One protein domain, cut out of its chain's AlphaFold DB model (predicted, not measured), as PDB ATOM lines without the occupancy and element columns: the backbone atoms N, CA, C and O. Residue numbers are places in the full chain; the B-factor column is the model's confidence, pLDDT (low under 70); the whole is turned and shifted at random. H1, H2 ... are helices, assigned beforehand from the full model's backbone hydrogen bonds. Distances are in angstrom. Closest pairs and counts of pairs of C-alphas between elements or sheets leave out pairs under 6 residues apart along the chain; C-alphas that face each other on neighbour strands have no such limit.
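Overview. This is residues 2 to 86 of the 104 residues of an uncharacterized protein of Companilactobacillus heilongjiangensis (UniProt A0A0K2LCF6). Three helices, H1, H2 and H3, make an up-and-down bundle, and the fourth, H4, packs on H1 and H3 diagonally across from H2. Seen down the long axis the four helices take the corners of a square, with H3 splaying away from H1 and H4 toward its later residues. The printed part has 85 residues with four named helices, in the order H1 H2 H3 H4, and no named strand; the class is all helix. It is compact, with a radius of gyration of the C-alphas of 11.9 A, and elongated, spanning 37 by 21 by 20 A.

Arrangement. H1, residues 2 to 22, touches H2, residues 27 to 41, in a helical hairpin at a shallow tilt of 22 degrees; the closest C-alphas, of Ile 13 and Leu 33, are 6.0 A apart. H2 and H3, residues 46 to 63, form a second helical hairpin, tilted by 10 degrees, with the C-alphas of Ala 36 and Val 49 closest at 5.8 A. H3 runs the same way as H1 and touches it with residues 46 to 50 alone, closest at the C-alphas of Lys 6 and Pro 46, 5.3 A. H4, residues 71 to 84, touches H1 opposite ways at a shallow tilt of 26 degrees, with the C-alphas of Ile 12 and Glu 76 closest at 6.2 A. H3 touches H4 with residues 46 to 54 alone, at a steep tilt of 46 degrees; the C-alphas of Gln 47 and Ser 84 are closest at 4.3 A. H2 and H4 are apart. In H1, H2, H3 and H4 every O i to N i+4 pair is within hydrogen-bond range.

Along the chain. H1 begins at C-alpha 2, (138.966, 108.536, 186.409), and is 30.5 A long. H2 measures 20.8 A, H3 25.7 A and H4 19.8 A. H4 ends at C-alpha 84, (149.314, 116.032, 186.142).

Size, cuts and confidence. The C-alphas farthest apart, of Glu 3 and Asn 66, are 37.0 A apart. The printed part has no cut and no long link. Residues 2 to 3 are under pLDDT 70.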
ATOM      1  N   GLY A   2     138.626 107.726 187.598       54.09
ATOM      2  CA  GLY A   2     138.966 108.536 186.409       54.09
ATOM      3  C   GLY A   2     137.916 109.571 185.958       54.09
ATOM      4  O   GLY A   2     138.300 110.647 185.511       54.09
ATOM      5  N   GLU A   3     136.613 109.305 186.126       58.88
ATOM      6  CA  GLU A   3     135.554 110.275 185.773       58.88
ATOM      7  C   GLU A   3     135.627 111.569 186.593       58.88
ATOM      8  O   GLU A   3     135.378 112.646 186.058       58.88
ATOM      9  N   ASN A   4     136.051 111.480 187.858       83.19
ATOM     10  CA  ASN A   4     136.217 112.656 188.709       83.19
ATOM     11  C   ASN A   4     137.323 113.578 188.167       83.19
ATOM     12  O   ASN A   4     137.119 114.776 188.027       83.19
ATOM     13  N   LEU A   5     138.455 113.005 187.740       88.69
ATOM     14  CA  LEU A   5     139.573 113.781 187.194       88.69
ATOM     15  C   LEU A   5     139.235 114.444 185.856       88.69
ATOM     16  O   LEU A   5     139.714 115.544 185.592       88.69
ATOM     17  N   LYS A   6     138.419 113.803 185.005       91.75
ATOM     18  CA  LYS A   6     137.959 114.412 183.748       91.75
ATOM     19  C   LYS A   6     137.101 115.643 184.035       91.75
ATOM     20  O   LYS A   6     137.388 116.708 183.499       91.75
ATOM     21  N   THR A   7     136.097 115.510 184.897       93.19
ATOM     22  CA  THR A   7     135.221 116.628 185.271       93.19
ATOM     23  C   THR A   7     136.000 117.748 185.954       93.19
ATOM     24  O   THR A   7     135.866 118.901 185.562       93.19
ATOM     25  N   GLU A   8     136.870 117.409 186.906       94.44
ATOM     26  CA  GLU A   8     137.716 118.371 187.617       94.44
ATOM     27  C   GLU A   8     138.627 119.146 186.648       94.44
ATOM     28  O   GLU A   8     138.643 120.375 186.649       94.44
ATOM     29  N   THR A   9     139.326 118.441 185.751       94.75
ATOM     30  CA  THR A   9     140.208 119.075 184.755       94.75
ATOM     31  C   THR A   9     139.424 119.992 183.818       94.75
ATOM     32  O   THR A   9     139.886 121.088 183.509       94.75
ATOM     33  N   PHE A  10     138.233 119.569 183.379       96.06
ATOM     34  CA  PHE A  10     137.374 120.389 182.526       96.06
ATOM     35  C   PHE A  10     136.943 121.674 183.234       96.06
ATOM     36  O   PHE A  10     137.074 122.749 182.661       96.06
ATOM     37  N   GLN A  11     136.471 121.564 184.477       96.50
ATOM     38  CA  GLN A  11     136.009 122.709 185.264       96.50
ATOM     39  C   GLN A  11     137.120 123.734 185.486       96.50
ATOM     40  O   GLN A  11     136.869 124.930 185.365       96.50
ATOM     41  N   ILE A  12     138.348 123.282 185.756       97.19
ATOM     42  CA  ILE A  12     139.496 124.184 185.900       97.19
ATOM     43  C   ILE A  12     139.789 124.897 184.571       97.19
ATOM     44  O   ILE A  12     139.926 126.117 184.554       97.19
ATOM     45  N   ILE A  13     139.833 124.168 183.450       97.06
ATOM     46  CA  ILE A  13     140.087 124.755 182.121       97.06
ATOM     47  C   ILE A  13     139.001 125.768 181.738       97.06
ATOM     48  O   ILE A  13     139.322 126.848 181.243       97.06
ATOM     49  N   ASP A  14     137.732 125.436 181.970       97.44
ATOM     50  CA  ASP A  14     136.597 126.309 181.665       97.44
ATOM     51  C   ASP A  14     136.608 127.573 182.538       97.44
ATOM     52  O   ASP A  14     136.452 128.688 182.035       97.44
ATOM     53  N   ALA A  15     136.891 127.434 183.838       96.62
ATOM     54  CA  ALA A  15     137.028 128.569 184.748       96.62
ATOM     55  C   ALA A  15     138.176 129.507 184.338       96.62
ATOM     56  O   ALA A  15     137.978 130.727 184.294       96.62
ATOM     57  N   MET A  16     139.336 128.944 183.979       97.12
ATOM     58  CA  MET A  16     140.474 129.701 183.450       97.12
ATOM     59  C   MET A  16     140.095 130.433 182.158       97.12
ATOM     60  O   MET A  16     140.396 131.617 182.015       97.12
ATOM     61  N   TYR A  17     139.419 129.755 181.223       97.25
ATOM     62  CA  TYR A  17     139.049 130.340 179.932       97.25
ATOM     63  C   TYR A  17     138.100 131.513 180.122       97.25
ATOM     64  O   TYR A  17     138.374 132.606 179.632       97.25
ATOM     65  N   ASN A  18     137.023 131.315 180.882       96.88
ATOM     66  CA  ASN A  18     136.034 132.355 181.135       96.88
ATOM     67  C   ASN A  18     136.661 133.566 181.832       96.88
ATOM     68  O   ASN A  18     136.380 134.706 181.463       96.88
ATOM     69  N   GLN A  19     137.553 133.339 182.801       95.56
ATOM     70  CA  GLN A  19     138.263 134.427 183.461       95.56
ATOM     71  C   GLN A  19     139.160 135.203 182.485       95.56
ATOM     72  O   GLN A  19     139.017 136.419 182.364       95.56
ATOM     73  N   LEU A  20     140.058 134.521 181.772       95.00
ATOM     74  CA  LEU A  20     141.012 135.174 180.870       95.00
ATOM     75  C   LEU A  20     140.309 135.840 179.677       95.00
ATOM     76  O   LEU A  20     140.730 136.906 179.228       95.00
ATOM     77  N   HIS A  21     139.214 135.252 179.192       96.06
ATOM     78  CA  HIS A  21     138.388 135.824 178.134       96.06
ATOM     79  C   HIS A  21     137.721 137.125 178.598       96.06
ATOM     80  O   HIS A  21     137.761 138.130 177.888       96.06
ATOM     81  N   ASN A  22     137.168 137.149 179.814       94.94
ATOM     82  CA  ASN A  22     136.574 138.356 180.396       94.94
ATOM     83  C   ASN A  22     137.618 139.452 180.662       94.94
ATOM     84  O   ASN A  22     137.324 140.637 180.499       94.94
ATOM     85  N   GLU A  23     138.846 139.064 181.010       93.56
ATOM     86  CA  GLU A  23     140.002 139.961 181.126       93.56
ATOM     87  C   GLU A  23     140.558 140.421 179.760       93.56
ATOM     88  O   GLU A  23     141.479 141.235 179.727       93.56
ATOM     89  N   LYS A  24     140.000 139.941 178.635       92.69
ATOM     90  CA  LYS A  24     140.450 140.229 177.259       92.69
ATOM     91  C   LYS A  24     141.936 139.918 177.041       92.69
ATOM     92  O   LYS A  24     142.655 140.687 176.405       92.69
ATOM     93  N   ARG A  25     142.391 138.799 177.607       92.12
ATOM     94  CA  ARG A  25     143.773 138.321 177.484       92.12
ATOM     95  C   ARG A  25     144.078 137.836 176.072       92.12
ATOM     96  O   ARG A  25     143.180 137.656 175.251       92.12
ATOM     97  N   ASP A  26     145.364 137.629 175.821       91.06
ATOM     98  CA  ASP A  26     145.890 137.225 174.525       91.06
ATOM     99  C   ASP A  26     145.174 135.991 173.948       91.06
ATOM    100  O   ASP A  26     144.913 134.993 174.627       91.06
ATOM    101  N   GLN A  27     144.878 136.033 172.652       93.38
ATOM    102  CA  GLN A  27     144.187 134.944 171.975       93.38
ATOM    103  C   GLN A  27     144.977 133.624 172.021       93.38
ATOM    104  O   GLN A  27     144.382 132.547 172.025       93.38
ATOM    105  N   GLN A  28     146.307 133.671 172.084       93.00
ATOM    106  CA  GLN A  28     147.179 132.511 172.227       93.00
ATOM    107  C   GLN A  28     146.883 131.743 173.518       93.00
ATOM    108  O   GLN A  28     146.772 130.514 173.467       93.00
ATOM    109  N   ILE A  29     146.704 132.427 174.657       93.38
ATOM    110  CA  ILE A  29     146.420 131.746 175.929       93.38
ATOM    111  C   ILE A  29     145.005 131.160 175.947       93.38
ATOM    112  O   ILE A  29     144.798 130.031 176.401       93.38
ATOM    113  N   LEU A  30     144.047 131.865 175.343       96.31
ATOM    114  CA  LEU A  30     142.686 131.366 175.148       96.31
ATOM    115  C   LEU A  30     142.668 130.122 174.249       96.31
ATOM    116  O   LEU A  30     142.002 129.135 174.561       96.31
ATOM    117  N   ASN A  31     143.462 130.118 173.177       95.69
ATOM    118  CA  ASN A  31     143.580 128.981 172.268       95.69
ATOM    119  C   ASN A  31     144.196 127.749 172.946       95.69
ATOM    120  O   ASN A  31     143.773 126.630 172.654       95.69
ATOM    121  N   ILE A  32     145.158 127.926 173.862       95.06
ATOM    122  CA  ILE A  32     145.712 126.820 174.662       95.06
ATOM    123  C   ILE A  32     144.595 126.134 175.460       95.06
ATOM    124  O   ILE A  32     144.482 124.907 175.433       95.06
ATOM    125  N   LEU A  33     143.735 126.915 176.117       97.12
ATOM    126  CA  LEU A  33     142.628 126.394 176.923       97.12
ATOM    127  C   LEU A  33     141.537 125.735 176.068       97.12
ATOM    128  O   LEU A  33     141.074 124.645 176.406       97.12
ATOM    129  N   LEU A  34     141.186 126.323 174.920       96.88
ATOM    130  CA  LEU A  34     140.241 125.717 173.973       96.88
ATOM    131  C   LEU A  34     140.742 124.364 173.457       96.88
ATOM    132  O   LEU A  34     139.990 123.386 173.436       96.88
ATOM    133  N   LYS A  35     142.027 124.276 173.086       95.50
ATOM    134  CA  LYS A  35     142.650 123.012 172.668       95.50
ATOM    135  C   LYS A  35     142.639 121.978 173.792       95.50
ATOM    136  O   LYS A  35     142.346 120.812 173.535       95.50
ATOM    137  N   ALA A  36     142.906 122.393 175.030       94.94
ATOM    138  CA  ALA A  36     142.868 121.509 176.189       94.94
ATOM    139  C   ALA A  36     141.456 120.948 176.446       94.94
ATOM    140  O   ALA A  36     141.294 119.734 176.597       94.94
ATOM    141  N   GLY A  37     140.422 121.797 176.408       94.56
ATOM    142  CA  GLY A  37     139.025 121.370 176.525       94.56
ATOM    143  C   GLY A  37     138.603 120.418 175.400       94.56
ATOM    144  O   GLY A  37     137.994 119.376 175.653       94.56
ATOM    145  N   ALA A  38     139.002 120.711 174.158       94.25
ATOM    146  CA  ALA A  38     138.747 119.841 173.012       94.25
ATOM    147  C   ALA A  38     139.451 118.477 173.137       94.25
ATOM    148  O   ALA A  38     138.845 117.444 172.849       94.25
ATOM    149  N   ALA A  39     140.704 118.449 173.599       91.38
ATOM    150  CA  ALA A  39     141.444 117.212 173.847       91.38
ATOM    151  C   ALA A  39     140.756 116.350 174.917       91.38
ATOM    152  O   ALA A  39     140.598 115.141 174.745       91.38
ATOM    153  N   LEU A  40     140.266 116.975 175.986       90.75
ATOM    154  CA  LEU A  40     139.525 116.285 177.035       90.75
ATOM    155  C   LEU A  40     138.197 115.702 176.520       90.75
ATOM    156  O   LEU A  40     137.827 114.581 176.883       90.75
ATOM    157  N   ASN A  41     137.508 116.413 175.619       90.44
ATOM    158  CA  ASN A  41     136.311 115.907 174.942       90.44
ATOM    159  C   ASN A  41     136.621 114.713 174.017       90.44
ATOM    160  O   ASN A  41     135.846 113.764 173.946       90.44
ATOM    161  N   LYS A  42     137.805 114.701 173.391       91.06
ATOM    162  CA  LYS A  42     138.343 113.561 172.622       91.06
ATOM    163  C   LYS A  42     138.843 112.400 173.503       91.06
ATOM    164  O   LYS A  42     139.518 111.504 173.004       91.06
ATOM    165  N   ASN A  43     138.517 112.392 174.798       87.31
ATOM    166  CA  ASN A  43     138.924 111.378 175.777       87.31
ATOM    167  C   ASN A  43     140.445 111.246 175.963       87.31
ATOM    168  O   ASN A  43     140.923 110.200 176.405       87.31
ATOM    169  N   VAL A  44     141.209 112.308 175.680       87.75
ATOM    170  CA  VAL A  44     142.611 112.363 176.103       87.75
ATOM    171  C   VAL A  44     142.654 112.295 177.635       87.75
ATOM    172  O   VAL A  44     141.878 112.997 178.291       87.75
ATOM    173  N   PRO A  45     143.536 111.466 178.220       90.38
ATOM    174  CA  PRO A  45     143.657 111.333 179.664       90.38
ATOM    175  C   PRO A  45     143.800 112.695 180.363       90.38
ATOM    176  O   PRO A  45     144.652 113.492 179.956       90.38
ATOM    177  N   PRO A  46     143.013 112.974 181.420       91.56
ATOM    178  CA  PRO A  46     143.010 114.275 182.091       91.56
ATOM    179  C   PRO A  46     144.397 114.717 182.570       91.56
ATOM    180  O   PRO A  46     144.740 115.889 182.479       91.56
ATOM    181  N   GLN A  47     145.237 113.769 182.991       90.19
ATOM    182  CA  GLN A  47     146.618 114.020 183.402       90.19
ATOM    183  C   GLN A  47     147.483 114.546 182.248       90.19
ATOM    184  O   GLN A  47     148.269 115.476 182.443       90.19
ATOM    185  N   ILE A  48     147.319 114.001 181.034       88.38
ATOM    186  CA  ILE A  48     148.003 114.519 179.841       88.38
ATOM    187  C   ILE A  48     147.517 115.930 179.549       88.38
ATOM    188  O   ILE A  48     148.338 116.819 179.321       88.38
ATOM    189  N   VAL A  49     146.194 116.125 179.543       92.62
ATOM    190  CA  VAL A  49     145.598 117.428 179.245       92.62
ATOM    191  C   VAL A  49     146.134 118.471 180.220       92.62
ATOM    192  O   VAL A  49     146.715 119.458 179.781       92.62
ATOM    193  N   ALA A  50     146.050 118.205 181.524       93.00
ATOM    194  CA  ALA A  50     146.544 119.089 182.571       93.00
ATOM    195  C   ALA A  50     148.030 119.433 182.390       93.00
ATOM    196  O   ALA A  50     148.407 120.601 182.436       93.00
ATOM    197  N   THR A  51     148.870 118.442 182.095       91.38
ATOM    198  CA  THR A  51     150.312 118.672 181.907       91.38
ATOM    199  C   THR A  51     150.617 119.521 180.689       91.38
ATOM    200  O   THR A  51     151.409 120.459 180.760       91.38
ATOM    201  N   LYS A  52     149.996 119.209 179.550       91.00
ATOM    202  CA  LYS A  52     150.211 119.970 178.320       91.00
ATOM    203  C   LYS A  52     149.668 121.396 178.453       91.00
ATOM    204  O   LYS A  52     150.296 122.310 177.930       91.00
ATOM    205  N   THR A  53     148.581 121.604 179.202       94.00
ATOM    206  CA  THR A  53     148.089 122.945 179.555       94.00
ATOM    207  C   THR A  53     149.107 123.705 180.401       94.00
ATOM    208  O   THR A  53     149.481 124.815 180.032       94.00
ATOM    209  N   VAL A  54     149.634 123.104 181.476       92.88
ATOM    210  CA  VAL A  54     150.676 123.722 182.322       92.88
ATOM    211  C   VAL A  54     151.926 124.073 181.502       92.88
ATOM    212  O   VAL A  54     152.459 125.178 181.629       92.88
ATOM    213  N   ASN A  55     152.362 123.182 180.608       90.56
ATOM    214  CA  ASN A  55     153.486 123.443 179.705       90.56
ATOM    215  C   ASN A  55     153.181 124.580 178.718       90.56
ATOM    216  O   ASN A  55     154.053 125.404 178.453       90.56
ATOM    217  N   GLY A  56     151.956 124.645 178.187       91.56
ATOM    218  CA  GLY A  56     151.507 125.736 177.322       91.56
ATOM    219  C   GLY A  56     151.571 127.093 178.023       91.56
ATOM    220  O   GLY A  56     152.138 128.032 177.471       91.56
ATOM    221  N   PHE A  57     151.078 127.175 179.261       92.06
ATOM    222  CA  PHE A  57     151.180 128.381 180.089       92.06
ATOM    223  C   PHE A  57     152.633 128.747 180.401       92.06
ATOM    224  O   PHE A  57     153.019 129.903 180.260       92.06
ATOM    225  N   SER A  58     153.457 127.765 180.772       89.75
ATOM    226  CA  SER A  58     154.879 127.990 181.061       89.75
ATOM    227  C   SER A  58     155.616 128.557 179.846       89.75
ATOM    228  O   SER A  58     156.351 129.532 179.973       89.75
ATOM    229  N   LEU A  59     155.379 127.998 178.654       90.31
ATOM    230  CA  LEU A  59     155.954 128.513 177.413       90.31
ATOM    231  C   LEU A  59     155.438 129.920 177.094       90.31
ATOM    232  O   LEU A  59     156.233 130.785 176.745       90.31
ATOM    233  N   TYR A  60     154.136 130.160 177.259       91.06
ATOM    234  CA  TYR A  60     153.541 131.476 177.035       91.06
ATOM    235  C   TYR A  60     154.178 132.554 177.921       91.06
ATOM    236  O   TYR A  60     154.528 133.614 177.412       91.06
ATOM    237  N   ILE A  61     154.389 132.276 179.213       89.25
ATOM    238  CA  ILE A  61     155.043 133.202 180.155       89.25
ATOM    239  C   ILE A  61     156.487 133.483 179.730       89.25
ATOM    240  O   ILE A  61     156.929 134.630 179.760       89.25
ATOM    241  N   LEU A  62     157.223 132.453 179.299       87.38
ATOM    242  CA  LEU A  62     158.603 132.612 178.833       87.38
ATOM    243  C   LEU A  62     158.701 133.485 177.575       87.38
ATOM    244  O   LEU A  62     159.685 134.203 177.416       87.38
ATOM    245  N   THR A  63     157.698 133.443 176.689       89.06
ATOM    246  CA  THR A  63     157.667 134.270 175.472       89.06
ATOM    247  C   THR A  63     156.993 135.631 175.671       89.06
ATOM    248  O   THR A  63     157.163 136.510 174.832       89.06
ATOM    249  N   HIS A  64     156.265 135.830 176.774       88.38
ATOM    250  CA  HIS A  64     155.562 137.067 177.122       88.38
ATOM    251  C   HIS A  64     155.949 137.504 178.539       88.38
ATOM    252  O   HIS A  64     155.137 137.497 179.457       88.38
ATOM    253  N   SER A  65     157.206 137.911 178.724       76.69
ATOM    254  CA  SER A  65     157.815 138.177 180.040       76.69
ATOM    255  C   SER A  65     157.113 139.234 180.905       76.69
ATOM    256  O   SER A  65     157.397 139.328 182.095       76.69
ATOM    257  N   ASN A  66     156.226 140.043 180.320       81.81
ATOM    258  CA  ASN A  66     155.465 141.084 181.016       81.81
ATOM    259  C   ASN A  66     154.037 140.644 181.386       81.81
ATOM    260  O   ASN A  66     153.301 141.420 181.994       81.81
ATOM    261  N   GLU A  67     153.625 139.432 181.005       80.81
ATOM    262  CA  GLU A  67     152.325 138.881 181.381       80.81
ATOM    263  C   GLU A  67     152.323 138.451 182.843       80.81
ATOM    264  O   GLU A  67     153.161 137.673 183.302       80.81
ATOM    265  N   ILE A  68     151.344 138.970 183.580       82.06
ATOM    266  CA  ILE A  68     151.141 138.668 184.991       82.06
ATOM    267  C   ILE A  68     149.733 138.113 185.144       82.06
ATOM    268  O   ILE A  68     148.732 138.791 184.878       82.06
ATOM    269  N   PHE A  69     149.675 136.872 185.611       86.50
ATOM    270  CA  PHE A  69     148.438 136.202 185.972       86.50
ATOM    271  C   PHE A  69     148.076 136.489 187.433       86.50
ATOM    272  O   PHE A  69     148.936 136.525 188.314       86.50
ATOM    273  N   GLY A  70     146.785 136.697 187.695       86.00
ATOM    274  CA  GLY A  70     146.275 136.890 189.052       86.00
ATOM    275  C   GLY A  70     146.359 135.618 189.905       86.00
ATOM    276  O   GLY A  70     146.512 134.508 189.391       86.00
ATOM    277  N   SER A  71     146.187 135.770 191.222       88.50
ATOM    278  CA  SER A  71     146.265 134.670 192.201       88.50
ATOM    279  C   SER A  71     145.359 133.481 191.867       88.50
ATOM    280  O   SER A  71     145.759 132.336 192.066       88.50
ATOM    281  N   LYS A  72     144.172 133.741 191.308       91.19
ATOM    282  CA  LYS A  72     143.209 132.706 190.915       91.19
ATOM    283  C   LYS A  72     143.729 131.800 189.790       91.19
ATOM    284  O   LYS A  72     143.706 130.585 189.941       91.19
ATOM    285  N   ILE A  73     144.289 132.379 188.726       92.56
ATOM    286  CA  ILE A  73     144.885 131.613 187.617       92.56
ATOM    287  C   ILE A  73     146.092 130.808 188.114       92.56
ATOM    288  O   ILE A  73     146.254 129.641 187.764       92.56
ATOM    289  N   SER A  74     146.919 131.393 188.983       90.56
ATOM    290  CA  SER A  74     148.061 130.692 189.584       90.56
ATOM    291  C   SER A  74     147.635 129.488 190.435       90.56
ATOM    292  O   SER A  74     148.298 128.446 190.420       90.56
ATOM    293  N   GLN A  75     146.513 129.597 191.153       93.88
ATOM    294  CA  GLN A  75     145.925 128.480 191.892       93.88
ATOM    295  C   GLN A  75     145.412 127.389 190.940       93.88
ATOM    296  O   GLN A  75     145.707 126.215 191.142       93.88
ATOM    297  N   GLU A  76     144.716 127.765 189.870       94.00
ATOM    298  CA  GLU A  76     144.206 126.835 188.855       94.00
ATOM    299  C   GLU A  76     145.350 126.079 188.142       94.00
ATOM    300  O   GLU A  76     145.287 124.859 187.983       94.00
ATOM    301  N   ILE A  77     146.464 126.753 187.823       93.00
ATOM    302  CA  ILE A  77     147.694 126.117 187.306       93.00
ATOM    303  C   ILE A  77     148.288 125.132 188.325       93.00
ATOM    304  O   ILE A  77     148.785 124.063 187.950       93.00
ATOM    305  N   SER A  78     148.241 125.466 189.615       91.50
ATOM    306  CA  SER A  78     148.726 124.586 190.685       91.50
ATOM    307  C   SER A  78     147.872 123.319 190.800       91.50
ATOM    308  O   SER A  78     148.423 122.223 190.921       91.50
ATOM    309  N   GLU A  79     146.550 123.431 190.661       93.88
ATOM    310  CA  GLU A  79     145.649 122.275 190.629       93.88
ATOM    311  C   GLU A  79     145.847 121.414 189.378       93.88
ATOM    312  O   GLU A  79     145.949 120.190 189.484       93.88
ATOM    313  N   LEU A  80     146.027 122.017 188.197       93.31
ATOM    314  CA  LEU A  80     146.408 121.260 186.997       93.31
ATOM    315  C   LEU A  80     147.756 120.549 187.186       93.31
ATOM    316  O   LEU A  80     147.922 119.400 186.774       93.31
ATOM    317  N   THR A  81     148.707 121.180 187.875       90.38
ATOM    318  CA  THR A  81     149.986 120.551 188.234       90.38
ATOM    319  C   THR A  81     149.779 119.383 189.202       90.38
ATOM    320  O   THR A  81     150.407 118.335 189.049       90.38
ATOM    321  N   ARG A  82     148.866 119.491 190.170       91.12
ATOM    322  CA  ARG A  82     148.501 118.371 191.045       91.12
ATOM    323  C   ARG A  82     147.916 117.216 190.232       91.12
ATOM    324  O   ARG A  82     148.409 116.096 190.349       91.12
ATOM    325  N   ILE A  83     146.939 117.492 189.363       90.81
ATOM    326  CA  ILE A  83     146.285 116.502 188.491       90.81
ATOM    327  C   ILE A  83     147.303 115.818 187.572       90.81
ATOM    328  O   ILE A  83     147.282 114.593 187.450       90.81
ATOM    329  N   SER A  84     148.245 116.575 186.995       87.75
ATOM    330  CA  SER A  84     149.314 116.032 186.142       87.75
ATOM    331  C   SER A  84     150.166 114.958 186.821       87.75
ATOM    332  O   SER A  84     150.715 114.085 186.153       87.75
ATOM    333  N   ARG A  85     150.272 115.018 188.154       83.44
ATOM    334  CA  ARG A  85     151.134 114.159 188.973       83.44
ATOM    335  C   ARG A  85     150.369 113.073 189.723       83.44
ATOM    336  O   ARG A  85     150.992 112.302 190.451       83.44
ATOM    337  N   VAL A  86     149.042 112.991 189.576       84.19
ATOM    338  CA  VAL A  86     148.251 111.927 190.210       84.19
ATOM    339  C   VAL A  86     148.707 110.577 189.652       84.19
ATOM    340  O   VAL A  86     148.605 110.313 188.452       84.19
TER     341      VAL A  86